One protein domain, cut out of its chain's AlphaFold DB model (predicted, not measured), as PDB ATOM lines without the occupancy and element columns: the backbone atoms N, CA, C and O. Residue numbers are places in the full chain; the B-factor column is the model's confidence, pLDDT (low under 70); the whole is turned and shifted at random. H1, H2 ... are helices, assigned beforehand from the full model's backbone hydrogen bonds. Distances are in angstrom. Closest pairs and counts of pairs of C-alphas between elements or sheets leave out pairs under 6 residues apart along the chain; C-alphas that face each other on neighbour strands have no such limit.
ATOM      1  N   GLU A  67      38.277 -10.427 118.189       72.12
ATOM      2  CA  GLU A  67      39.086 -11.619 118.408       72.12
ATOM      3  C   GLU A  67      38.320 -12.558 119.345       72.12
ATOM      4  O   GLU A  67      37.830 -12.137 120.382       72.12
ATOM      5  N   ILE A  68      38.123 -13.807 118.914       86.00
ATOM      6  CA  ILE A  68      37.361 -14.822 119.669       86.00
ATOM      7  C   ILE A  68      38.264 -15.495 120.717       86.00
ATOM      8  O   ILE A  68      37.776 -16.162 121.624       86.00
ATOM      9  N   LEU A  69      39.584 -15.346 120.557       90.75
ATOM     10  CA  LEU A  69      40.590 -15.911 121.446       90.75
ATOM     11  C   LEU A  69      40.519 -15.253 122.832       90.75
ATOM     12  O   LEU A  69      40.224 -14.061 122.905       90.75
ATOM     13  N   PRO A  70      40.782 -16.021 123.903       91.12
ATOM     14  CA  PRO A  70      40.538 -15.594 125.279       91.12
ATOM     15  C   PRO A  70      41.491 -14.483 125.732       91.12
ATOM     16  O   PRO A  70      41.040 -13.524 126.342       91.12
ATOM     17  N   ASP A  71      42.773 -14.585 125.374       93.38
ATOM     18  CA  ASP A  71      43.773 -13.537 125.582       93.38
ATOM     19  C   ASP A  71      44.649 -13.404 124.326       93.38
ATOM     20  O   ASP A  71      45.615 -14.151 124.126       93.38
ATOM     21  N   PRO A  72      44.266 -12.508 123.405       92.50
ATOM     22  CA  PRO A  72      45.012 -12.307 122.174       92.50
ATOM     23  C   PRO A  72      46.359 -11.599 122.384       92.50
ATOM     24  O   PRO A  72      47.284 -11.820 121.600       92.50
ATOM     25  N   THR A  73      46.479 -10.765 123.420       93.38
ATOM     26  CA  THR A  73      47.687  -9.974 123.696       93.38
ATOM     27  C   THR A  73      48.793 -10.874 124.231       93.38
ATOM     28  O   THR A  73      49.853 -10.957 123.611       93.38
ATOM     29  N   ALA A  74      48.510 -11.653 125.279       95.12
ATOM     30  CA  ALA A  74      49.489 -12.578 125.849       95.12
ATOM     31  C   ALA A  74      49.891 -13.674 124.849       95.12
ATOM     32  O   ALA A  74      51.051 -14.089 124.784       95.12
ATOM     33  N   LEU A  75      48.958 -14.122 123.998       95.31
ATOM     34  CA  LEU A  75      49.292 -15.071 122.938       95.31
ATOM     35  C   LEU A  75      50.261 -14.466 121.907       95.31
ATOM     36  O   LEU A  75      51.167 -15.156 121.431       95.31
ATOM     37  N   LYS A  76      50.081 -13.190 121.548       94.75
ATOM     38  CA  LYS A  76      50.981 -12.479 120.630       94.75
ATOM     39  C   LYS A  76      52.377 -12.324 121.239       94.75
ATOM     40  O   LYS A  76      53.361 -12.549 120.531       94.75
ATOM     41  N   GLU A  77      52.466 -11.978 122.519       95.88
ATOM     42  CA  GLU A  77      53.732 -11.865 123.257       95.88
ATOM     43  C   GLU A  77      54.472 -13.204 123.275       95.88
ATOM     44  O   GLU A  77      55.598 -13.284 122.788       95.88
ATOM     45  N   TYR A  78      53.790 -14.289 123.652       95.44
ATOM     46  CA  TYR A  78      54.348 -15.645 123.602       95.44
ATOM     47  C   TYR A  78      54.895 -16.015 122.213       95.44
ATOM     48  O   TYR A  78      55.996 -16.556 122.079       95.44
ATOM     49  N   MET A  79      54.147 -15.714 121.145       94.94
ATOM     50  CA  MET A  79      54.605 -15.975 119.776       94.94
ATOM     51  C   MET A  79      55.807 -15.106 119.377       94.94
ATOM     52  O   MET A  79      56.647 -15.559 118.597       94.94
ATOM     53  N   THR A  80      55.895 -13.883 119.902       93.88
ATOM     54  CA  THR A  80      57.010 -12.954 119.670       93.88
ATOM     55  C   THR A  80      58.272 -13.425 120.385       93.88
ATOM     56  O   THR A  80      59.330 -13.500 119.769       93.88
ATOM     57  N   GLU A  81      58.161 -13.861 121.638       93.56
ATOM     58  CA  GLU A  81      59.279 -14.446 122.385       93.56
ATOM     59  C   GLU A  81      59.825 -15.710 121.720       93.56
ATOM     60  O   GLU A  81      61.036 -15.924 121.663       93.56
ATOM     61  N   MET A  82      58.941 -16.562 121.187       92.06
ATOM     62  CA  MET A  82      59.372 -17.730 120.420       92.06
ATOM     63  C   MET A  82      60.226 -17.327 119.218       92.06
ATOM     64  O   MET A  82      61.253 -17.958 118.967       92.06
ATOM     65  N   ARG A  83      59.825 -16.267 118.509       89.19
ATOM     66  CA  ARG A  83      60.586 -15.721 117.380       89.19
ATOM     67  C   ARG A  83      61.916 -15.127 117.813       89.19
ATOM     68  O   ARG A  83      62.901 -15.381 117.134       89.19
ATOM     69  N   ALA A  84      61.947 -14.403 118.930       87.88
ATOM     70  CA  ALA A  84      63.179 -13.859 119.495       87.88
ATOM     71  C   ALA A  84      64.185 -14.967 119.852       87.88
ATOM     72  O   ALA A  84      65.384 -14.790 119.704       87.88
ATOM     73  N   LYS A  85      63.693 -16.150 120.241       88.00
ATOM     74  CA  LYS A  85      64.504 -17.357 120.482       88.00
ATOM     75  C   LYS A  85      64.797 -18.165 119.208       88.00
ATOM     76  O   LYS A  85      65.133 -19.342 119.310       88.00
ATOM     77  N   GLU A  86      64.581 -17.583 118.029       85.31
ATOM     78  CA  GLU A  86      64.765 -18.205 116.708       85.31
ATOM     79  C   GLU A  86      63.905 -19.454 116.456       85.31
ATOM     80  O   GLU A  86      64.192 -20.288 115.595       85.31
ATOM     81  N   ARG A  87      62.793 -19.606 117.186       85.75
ATOM     82  CA  ARG A  87      61.873 -20.738 117.026       85.75
ATOM     83  C   ARG A  87      60.652 -20.311 116.233       85.75
ATOM     84  O   ARG A  87      59.956 -19.356 116.571       85.75
ATOM     85  N   ALA A  88      60.324 -21.079 115.198       86.62
ATOM     86  CA  ALA A  88      59.096 -20.864 114.446       86.62
ATOM     87  C   ALA A  88      57.864 -21.226 115.309       86.62
ATOM     88  O   ALA A  88      57.702 -22.395 115.683       86.62
ATOM     89  N   PRO A  89      56.953 -20.275 115.605       89.44
ATOM     90  CA  PRO A  89      55.713 -20.586 116.294       89.44
ATOM     91  C   PRO A  89      54.800 -21.361 115.339       89.44
ATOM     92  O   PRO A  89      54.428 -20.888 114.265       89.44
ATOM     93  N   THR A  90      54.433 -22.578 115.733       90.62
ATOM     94  CA  THR A  90      53.515 -23.435 114.966       90.62
ATOM     95  C   THR A  90      52.152 -23.493 115.645       90.62
ATOM     96  O   THR A  90      52.023 -23.181 116.830       90.62
ATOM     97  N   CYS A  91      51.127 -23.965 114.927       90.56
ATOM     98  CA  CYS A  91      49.809 -24.197 115.528       90.56
ATOM     99  C   CYS A  91      49.894 -25.119 116.756       90.56
ATOM    100  O   CYS A  91      49.160 -24.915 117.713       90.56
ATOM    101  N   VAL A  92      50.827 -26.078 116.781       92.62
ATOM    102  CA  VAL A  92      51.055 -26.954 117.942       92.62
ATOM    103  C   VAL A  92      51.514 -26.157 119.164       92.62
ATOM    104  O   VAL A  92      50.978 -26.358 120.251       92.62
ATOM    105  N   HIS A  93      52.465 -25.236 118.999       93.88
ATOM    106  CA  HIS A  93      52.943 -24.382 120.091       93.88
ATOM    107  C   HIS A  93      51.826 -23.494 120.644       93.88
ATOM    108  O   HIS A  93      51.681 -23.381 121.859       93.88
ATOM    109  N   VAL A  94      51.004 -22.923 119.761       94.44
ATOM    110  CA  VAL A  94      49.857 -22.090 120.146       94.44
ATOM    111  C   VAL A  94      48.773 -22.915 120.850       94.44
ATOM    112  O   VAL A  94      48.229 -22.488 121.864       94.44
ATOM    113  N   ILE A  95      48.491 -24.133 120.379       95.44
ATOM    114  CA  ILE A  95      47.547 -25.048 121.041       95.44
ATOM    115  C   ILE A  95      48.065 -25.462 122.423       95.44
ATOM    116  O   ILE A  95      47.280 -25.517 123.365       95.44
ATOM    117  N   LYS A  96      49.368 -25.743 122.572       96.56
ATOM    118  CA  LYS A  96      49.977 -26.044 123.881       96.56
ATOM    119  C   LYS A  96      49.818 -24.871 124.848       96.56
ATOM    120  O   LYS A  96      49.416 -25.090 125.987       96.56
ATOM    121  N   TRP A  97      50.062 -23.649 124.381       96.56
ATOM    122  CA  TRP A  97      49.846 -22.440 125.174       96.56
ATOM    123  C   TRP A  97      48.377 -22.303 125.606       96.56
ATOM    124  O   TRP A  97      48.095 -22.176 126.794       96.56
ATOM    125  N   LEU A  98      47.421 -22.479 124.684       96.50
ATOM    126  CA  LEU A  98      45.987 -22.455 125.007       96.50
ATOM    127  C   LEU A  98      45.582 -23.551 125.998       96.50
ATOM    128  O   LEU A  98      44.780 -23.299 126.890       96.50
ATOM    129  N   LYS A  99      46.140 -24.760 125.879       96.31
ATOM    130  CA  LYS A  99      45.898 -25.845 126.841       96.31
ATOM    131  C   LYS A  99      46.403 -25.500 128.243       96.31
ATOM    132  O   LYS A  99      45.769 -25.909 129.209       96.31
ATOM    133  N   LYS A 100      47.527 -24.784 128.339       97.00
ATOM    134  CA  LYS A 100      48.150 -24.388 129.607       97.00
ATOM    135  C   LYS A 100      47.416 -23.224 130.276       97.00
ATOM    136  O   LYS A 100      47.197 -23.278 131.477       97.00
ATOM    137  N   HIS A 101      47.034 -22.206 129.507       96.25
ATOM    138  CA  HIS A 101      46.533 -20.938 130.051       96.25
ATOM    139  C   HIS A 101      45.010 -20.767 129.943       96.25
ATOM    140  O   HIS A 101      44.415 -20.056 130.743       96.25
ATOM    141  N   HIS A 102      44.351 -21.438 128.991       96.00
ATOM    142  CA  HIS A 102      42.920 -21.254 128.705       96.00
ATOM    143  C   HIS A 102      42.212 -22.577 128.370       96.00
ATOM    144  O   HIS A 102      41.506 -22.701 127.360       96.00
ATOM    145  N   ARG A 103      42.401 -23.591 129.226       96.12
ATOM    146  CA  ARG A 103      41.880 -24.951 129.008       96.12
ATOM    147  C   ARG A 103      40.357 -24.993 128.885       96.12
ATOM    148  O   ARG A 103      39.841 -25.659 127.987       96.12
ATOM    149  N   ASP A 104      39.643 -24.282 129.755       96.12
ATOM    150  CA  ASP A 104      38.176 -24.282 129.757       96.12
ATOM    151  C   ASP A 104      37.604 -23.615 128.511       96.12
ATOM    152  O   ASP A 104      36.707 -24.171 127.874       96.12
ATOM    153  N   TRP A 105      38.186 -22.485 128.099       95.69
ATOM    154  CA  TRP A 105      37.827 -21.832 126.840       95.69
ATOM    155  C   TRP A 105      38.038 -22.778 125.654       95.69
ATOM    156  O   TRP A 105      37.153 -22.915 124.810       95.69
ATOM    157  N   LEU A 106      39.177 -23.481 125.608       95.44
ATOM    158  CA  LEU A 106      39.474 -24.431 124.536       95.44
ATOM    159  C   LEU A 106      38.453 -25.578 124.500       95.44
ATOM    160  O   LEU A 106      37.997 -25.948 123.419       95.44
ATOM    161  N   ARG A 107      38.058 -26.112 125.663       95.19
ATOM    162  CA  ARG A 107      37.035 -27.166 125.768       95.19
ATOM    163  C   ARG A 107      35.683 -26.694 125.229       95.19
ATOM    164  O   ARG A 107      35.108 -27.377 124.385       95.19
ATOM    165  N   VAL A 108      35.210 -25.528 125.674       95.06
ATOM    166  CA  VAL A 108      33.925 -24.942 125.244       95.06
ATOM    167  C   VAL A 108      33.943 -24.603 123.752       95.06
ATOM    168  O   VAL A 108      32.977 -24.848 123.031       95.06
ATOM    169  N   TYR A 109      35.060 -24.073 123.255       94.38
ATOM    170  CA  TYR A 109      35.209 -23.758 121.838       94.38
ATOM    171  C   TYR A 109      35.123 -25.011 120.961       94.38
ATOM    172  O   TYR A 109      34.476 -24.987 119.911       94.38
ATOM    173  N   LEU A 110      35.782 -26.099 121.374       94.69
ATOM    174  CA  LEU A 110      35.801 -27.351 120.622       94.69
ATOM    175  C   LEU A 110      34.445 -28.063 120.639       94.69
ATOM    176  O   LEU A 110      34.055 -28.586 119.597       94.69
ATOM    177  N   SER A 111      33.721 -28.053 121.766       92.56
ATOM    178  CA  SER A 111      32.401 -28.696 121.871       92.56
ATOM    179  C   SER A 111      31.324 -27.989 121.044       92.56
ATOM    180  O   SER A 111      30.445 -28.639 120.491       92.56
ATOM    181  N   GLY A 112      31.416 -26.666 120.878       89.62
ATOM    182  CA  GLY A 112      30.457 -25.874 120.098       89.62
ATOM    183  C   GLY A 112      30.635 -25.924 118.571       89.62
ATOM    184  O   GLY A 112      30.141 -25.029 117.872       89.62
ATOM    185  N   LYS A 113      31.403 -26.879 118.021       89.06
ATOM    186  CA  LYS A 113      31.765 -26.932 116.591       89.06
ATOM    187  C   LYS A 113      31.753 -28.364 116.047       89.06
ATOM    188  O   LYS A 113      32.514 -29.197 116.520       89.06
ATOM    189  N   ASN A 114      31.054 -28.595 114.927       82.44
ATOM    190  CA  ASN A 114      31.036 -29.897 114.225       82.44
ATOM    191  C   ASN A 114      32.427 -30.437 113.843       82.44
ATOM    192  O   ASN A 114      32.612 -31.640 113.720       82.44
ATOM    193  N   ASN A 115      33.417 -29.563 113.633       89.62
ATOM    194  CA  ASN A 115      34.814 -29.961 113.453       89.62
ATOM    195  C   ASN A 115      35.717 -29.007 114.240       89.62
ATOM    196  O   ASN A 115      36.394 -28.137 113.671       89.62
ATOM    197  N   GLY A 116      35.651 -29.129 115.571       89.69
ATOM    198  CA  GLY A 116      36.336 -28.263 116.529       89.69
ATOM    199  C   GLY A 116      37.806 -28.055 116.188       89.69
ATOM    200  O   GLY A 116      38.240 -26.914 116.033       89.69
ATOM    201  N   TYR A 117      38.550 -29.132 115.936       92.38
ATOM    202  CA  TYR A 117      39.981 -29.044 115.651       92.38
ATOM    203  C   TYR A 117      40.297 -28.298 114.342       92.38
ATOM    204  O   TYR A 117      41.087 -27.352 114.340       92.38
ATOM    205  N   LYS A 118      39.626 -28.626 113.226       94.00
ATOM    206  CA  LYS A 118      39.824 -27.911 111.945       94.00
ATOM    207  C   LYS A 118      39.373 -26.450 112.024       94.00
ATOM    208  O   LYS A 118      39.903 -25.590 111.317       94.00
ATOM    209  N   SER A 119      38.358 -26.153 112.834       92.31
ATOM    210  CA  SER A 119      37.912 -24.776 113.077       92.31
ATOM    211  C   SER A 119      38.927 -23.984 113.907       92.31
ATOM    212  O   SER A 119      39.245 -22.851 113.543       92.31
ATOM    213  N   LEU A 120      39.522 -24.618 114.922       94.62
ATOM    214  CA  LEU A 120      40.579 -24.051 115.752       94.62
ATOM    215  C   LEU A 120      41.817 -23.728 114.917       94.62
ATOM    216  O   LEU A 120      42.281 -22.596 114.947       94.62
ATOM    217  N   LEU A 121      42.312 -24.666 114.103       94.06
ATOM    218  CA  LEU A 121      43.469 -24.412 113.237       94.06
ATOM    219  C   LEU A 121      43.253 -23.195 112.325       94.06
ATOM    220  O   LEU A 121      44.130 -22.340 112.220       94.06
ATOM    221  N   ARG A 122      42.061 -23.062 111.731       92.75
ATOM    222  CA  ARG A 122      41.707 -21.891 110.910       92.75
ATOM    223  C   ARG A 122      41.646 -20.598 111.724       92.75
ATOM    224  O   ARG A 122      42.039 -19.550 111.214       92.75
ATOM    225  N   LEU A 123      41.152 -20.646 112.963       92.94
ATOM    226  CA  LEU A 123      41.159 -19.498 113.872       92.94
ATOM    227  C   LEU A 123      42.596 -19.050 114.169       92.94
ATOM    228  O   LEU A 123      42.897 -17.865 114.033       92.94
ATOM    229  N   LEU A 124      43.480 -19.994 114.496       93.44
ATOM    230  CA  LEU A 124      44.881 -19.716 114.810       93.44
ATOM    231  C   LEU A 124      45.647 -19.175 113.601       93.44
ATOM    232  O   LEU A 124      46.348 -18.182 113.724       93.44
ATOM    233  N   GLN A 125      45.453 -19.750 112.412       91.56
ATOM    234  CA  GLN A 125      46.063 -19.246 111.175       91.56
ATOM    235  C   GLN A 125      45.661 -17.796 110.876       91.56
ATOM    236  O   GLN A 125      46.505 -16.975 110.521       91.56
ATOM    237  N   ARG A 126      44.376 -17.461 111.049       90.75
ATOM    238  CA  ARG A 126      43.882 -16.086 110.871       90.75
ATOM    239  C   ARG A 126      44.441 -15.140 111.921       90.75
ATOM    240  O   ARG A 126      44.743 -13.997 111.592       90.75
ATOM    241  N   PHE A 127      44.556 -15.593 113.167       91.88
ATOM    242  CA  PHE A 127      45.200 -14.820 114.224       91.88
ATOM    243  C   PHE A 127      46.656 -14.515 113.852       91.88
ATOM    244  O   PHE A 127      47.006 -13.343 113.744       91.88
ATOM    245  N   SER A 128      47.445 -15.539 113.520       91.06
ATOM    246  CA  SER A 128      48.838 -15.387 113.087       91.06
ATOM    247  C   SER A 128      48.979 -14.387 111.938       91.06
ATOM    248  O   SER A 128      49.758 -13.444 112.038       91.06
ATOM    249  N   HIS A 129      48.169 -14.529 110.884       89.06
ATOM    250  CA  HIS A 129      48.205 -13.625 109.732       89.06
ATOM    251  C   HIS A 129      47.872 -12.173 110.106       89.06
ATOM    252  O   HIS A 129      48.525 -11.248 109.633       89.06
ATOM    253  N   ARG A 130      46.855 -11.944 110.950       88.00
ATOM    254  CA  ARG A 130      46.469 -10.585 111.374       88.00
ATOM    255  C   ARG A 130      47.556  -9.888 112.188       88.00
ATOM    256  O   ARG A 130      47.654  -8.670 112.112       88.00
ATOM    257  N   HIS A 131      48.359 -10.650 112.925       89.00
ATOM    258  CA  HIS A 131      49.453 -10.130 113.748       89.00
ATOM    259  C   HIS A 131      50.818 -10.171 113.044       89.00
ATOM    260  O   HIS A 131      51.842 -10.010 113.695       89.00
ATOM    261  N   GLY A 132      50.848 -10.373 111.722       88.75
ATOM    262  CA  GLY A 132      52.078 -10.316 110.924       88.75
ATOM    263  C   GLY A 132      52.961 -11.564 111.010       88.75
ATOM    264  O   GLY A 132      54.060 -11.585 110.460       88.75
ATOM    265  N   PHE A 133      52.492 -12.639 111.647       89.06
ATOM    266  CA  PHE A 133      53.217 -13.904 111.674       89.06
ATOM    267  C   PHE A 133      53.044 -14.637 110.343       89.06
ATOM    268  O   PHE A 133      52.071 -15.364 110.124       89.06
ATOM    269  N   SER A 134      54.024 -14.472 109.460       82.25
ATOM    270  CA  SER A 134      54.146 -15.226 108.216       82.25
ATOM    271  C   SER A 134      55.085 -16.423 108.383       82.25
ATOM    272  O   SER A 134      55.928 -16.487 109.286       82.25
ATOM    273  N   ARG A 135      54.944 -17.420 107.506       75.56
ATOM    274  CA  ARG A 135      55.903 -18.524 107.434       75.56
ATOM    275  C   ARG A 135      57.232 -17.970 106.916       75.56
ATOM    276  O   ARG A 135      57.309 -17.564 105.763       75.56
ATOM    277  N   GLN A 136      58.266 -17.993 107.752       70.00
ATOM    278  CA  GLN A 136      59.634 -17.707 107.316       70.00
ATOM    279  C   GLN A 136      60.301 -19.009 106.873       70.00
ATOM    280  O   GLN A 136      60.039 -20.074 107.441       70.00
ATOM    281  N   ARG A 137      61.129 -18.935 105.828       70.19
ATOM    282  CA  ARG A 137      62.013 -20.044 105.467       70.19
ATOM    283  C   ARG A 137      63.192 -20.032 106.445       70.19
ATOM    284  O   ARG A 137      63.675 -18.939 106.736       70.19
ATOM    285  N   PRO A 138      63.636 -21.191 106.957       67.62
ATOM    286  CA  PRO A 138      64.874 -21.251 107.721       67.62
ATOM    287  C   PRO A 138      66.000 -20.621 106.898       67.62
ATOM    288  O   PRO A 138      66.181 -20.979 105.731       67.62
ATOM    289  N   GLY A 139      66.716 -19.658 107.479       67.00
ATOM    290  CA  GLY A 139      67.964 -19.182 106.898       67.00
ATOM    291  C   GLY A 139      69.002 -20.302 106.941       67.00
ATOM    292  O   GLY A 139      68.983 -21.129 107.849       67.00
ATOM    293  N   LYS A 140      69.922 -20.339 105.973       71.12
ATOM    294  CA  LYS A 140      71.067 -21.272 105.982       71.12
ATOM    295  C   LYS A 140      72.207 -20.790 106.900       71.12
ATOM    296  O   LYS A 140      73.360 -21.152 106.683       71.12
ATOM    297  N   LEU A 141      71.909 -19.922 107.867       69.75
ATOM    298  CA  LEU A 141      72.915 -19.372 108.771       69.75
ATOM    299  C   LEU A 141      73.425 -20.495 109.676       69.75
ATOM    300  O   LEU A 141      72.641 -21.244 110.255       69.75
ATOM    301  N   LYS A 142      74.751 -20.637 109.749       71.31
ATOM    302  CA  LYS A 142      75.419 -21.674 110.552       71.31
ATOM    303  C   LYS A 142      75.477 -21.319 112.043       71.31
ATOM    304  O   LYS A 142      75.740 -22.193 112.859       71.31
ATOM    305  N   LEU A 143      75.243 -20.051 112.378       78.81
ATOM    306  CA  LEU A 143      75.307 -19.497 113.725       78.81
ATOM    307  C   LEU A 143      74.005 -18.764 114.044       78.81
ATOM    308  O   LEU A 143      73.313 -18.293 113.138       78.81
ATOM    309  N   LYS A 144      73.697 -18.684 115.337       81.94
ATOM    310  CA  LYS A 144      72.587 -17.886 115.856       81.94
ATOM    311  C   LYS A 144      72.862 -16.393 115.680       81.94
ATOM    312  O   LYS A 144      74.019 -15.969 115.640       81.94
ATOM    313  N   GLN A 145      71.802 -15.604 115.604       82.94
ATOM    314  CA  GLN A 145      71.849 -14.163 115.401       82.94
ATOM    315  C   GLN A 145      72.572 -13.445 116.543       82.94
ATOM    316  O   GLN A 145      73.361 -12.553 116.271       82.94
ATOM    317  N   ASP A 146      72.383 -13.874 117.792       85.44
ATOM    318  CA  ASP A 146      73.067 -13.302 118.962       85.44
ATOM    319  C   ASP A 146      74.597 -13.428 118.868       85.44
ATOM    320  O   ASP A 146      75.329 -12.474 119.136       85.44
ATOM    321  N   VAL A 147      75.083 -14.588 118.426       87.56
ATOM    322  CA  VAL A 147      76.508 -14.835 118.181       87.56
ATOM    323  C   VAL A 147      77.008 -13.976 117.022       87.56
ATOM    324  O   VAL A 147      78.070 -13.371 117.131       87.56
ATOM    325  N   LEU A 148      76.249 -13.895 115.926       87.31
ATOM    326  CA  LEU A 148      76.616 -13.083 114.761       87.31
ATOM    327  C   LEU A 148      76.672 -11.589 115.093       87.31
ATOM    328  O   LEU A 148      77.600 -10.909 114.663       87.31
ATOM    329  N   ASP A 149      75.711 -11.090 115.869       88.56
ATOM    330  CA  ASP A 149      75.663  -9.698 116.313       88.56
ATOM    331  C   ASP A 149      76.846  -9.397 117.241       88.56
ATOM    332  O   ASP A 149      77.544  -8.406 117.038       88.56
ATOM    333  N   SER A 150      77.154 -10.310 118.170       91.75
ATOM    334  CA  SER A 150      78.318 -10.187 119.059       91.75
ATOM    335  C   SER A 150      79.634 -10.152 118.276       91.75
ATOM    336  O   SER A 150      80.444  -9.247 118.469       91.75
ATOM    337  N   MET A 151      79.828 -11.088 117.339       92.00
ATOM    338  CA  MET A 151      81.015 -11.128 116.474       92.00
ATOM    339  C   MET A 151      81.140  -9.862 115.624       92.00
ATOM    340  O   MET A 151      82.234  -9.326 115.457       92.00
ATOM    341  N   ARG A 152      80.019  -9.362 115.091       91.50
ATOM    342  CA  ARG A 152      79.987  -8.128 114.304       91.50
ATOM    343  C   ARG A 152      80.371  -6.914 115.147       91.50
ATOM    344  O   ARG A 152      81.116  -6.067 114.661       91.50
ATOM    345  N   GLU A 153      79.863  -6.806 116.372       94.12
ATOM    346  CA  GLU A 153      80.204  -5.710 117.281       94.12
ATOM    347  C   GLU A 153      81.673  -5.741 117.698       94.12
ATOM    348  O   GLU A 153      82.328  -4.700 117.710       94.12
ATOM    349  N   GLU A 154      82.191  -6.921 118.032       95.19
ATOM    350  CA  GLU A 154      83.593  -7.106 118.406       95.19
ATOM    351  C   GLU A 154      84.524  -6.756 117.241       95.19
ATOM    352  O   GLU A 154      85.437  -5.945 117.401       95.19
ATOM    353  N   PHE A 155      84.223  -7.264 116.043       93.06
ATOM    354  CA  PHE A 155      84.957  -6.914 114.831       93.06
ATOM    355  C   PHE A 155      84.909  -5.409 114.547       93.06
ATOM    356  O   PHE A 155      85.939  -4.808 114.258       93.06
ATOM    357  N   ALA A 156      83.735  -4.776 114.655       92.19
ATOM    358  CA  ALA A 156      83.596  -3.342 114.422       92.19
ATOM    359  C   ALA A 156      84.421  -2.519 115.422       92.19
ATOM    360  O   ALA A 156      85.093  -1.569 115.020       92.19
ATOM    361  N   LYS A 157      84.408  -2.894 116.707       94.56
ATOM    362  CA  LYS A 157      85.230  -2.254 117.745       94.56
ATOM    363  C   LYS A 157      86.714  -2.367 117.416       94.56
ATOM    364  O   LYS A 157      87.410  -1.355 117.428       94.56
ATOM    365  N   GLU A 158      87.181  -3.567 117.086       94.44
ATOM    366  CA  GLU A 158      88.593  -3.798 116.782       94.44
ATOM    367  C   GLU A 158      89.024  -3.078 115.500       94.44
ATOM    368  O   GLU A 158      90.052  -2.406 115.486       94.44
ATOM    369  N   PHE A 159      88.203  -3.124 114.450       90.25
ATOM    370  CA  PHE A 159      88.446  -2.393 113.210       90.25
ATOM    371  C   PHE A 159      88.555  -0.885 113.460       90.25
ATOM    372  O   PHE A 159      89.498  -0.238 113.006       90.25
ATOM    373  N   HIS A 160      87.613  -0.308 114.209       90.38
ATOM    374  CA  HIS A 160      87.649   1.117 114.511       90.38
ATOM    375  C   HIS A 160      88.846   1.501 115.378       90.38
ATOM    376  O   HIS A 160      89.435   2.541 115.110       90.38
ATOM    377  N   ARG A 161      89.244   0.657 116.337       92.00
ATOM    378  CA  ARG A 161      90.435   0.870 117.170       92.00
ATOM    379  C   ARG A 161      91.723   0.859 116.347       92.00
ATOM    380  O   ARG A 161      92.567   1.729 116.519       92.00
TER     381      ARG A 161
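Overview. This is residues 67 to 161 of the 188 residues of an uncharacterized protein of Aphanomyces euteiches (UniProt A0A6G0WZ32). H1 to H4, joined at steep angles, make a small body, and residues 147 to 161 of H5 stick out from it as a free arm beyond a long link. The 95 printed residues hold five named helices, H1 to H5, and no named strand: all helix. The whole is only just loose, close to extended, with a radius of gyration of the C-alphas of 18.5 A and spans of 65 by 23 by 20 A.

Arrangement. Start at H1, residues 72 to 84; its residues 75 to 79 alone only just touch H2, residues 91 to 101, with 3 pairs of C-alphas within 8 A, the closest Leu 75 and Val 94 at 7.6 A. H3, residues 103 to 111, is close to H2 but not clearly touching, closest C-alphas Leu 98 and Leu 106, 6.8 A. H4, residues 116 to 130, touches H3 only at the corner, closest C-alphas Leu 110 and Gly 116, 4.2 A. Its residues 121 to 125 alone touch H2, about perpendicular at 78 degrees, closest C-alphas Cys 91 and Leu 124, 6.7 A. H5, residues 145 to 161, is apart from H1 to H4. In H1 to H5 every O i to N i+4 pair is within hydrogen-bond range.

Along the chain. Find C-alpha 72 at (45.012, -12.307, 122.174); from there H1 runs 18.4 A. H4 runs 21.0 A; H5 runs 24.0 A to C-alpha 161 at (90.435, 0.870, 117.170).

Size, cuts and confidence. The C-alphas farthest apart, Asn 114 and Arg 161, are 67.0 A apart. The printed part has no cut; its long link is residues 131 to 144, where pLDDT is under 70 at 138, 139 and 141.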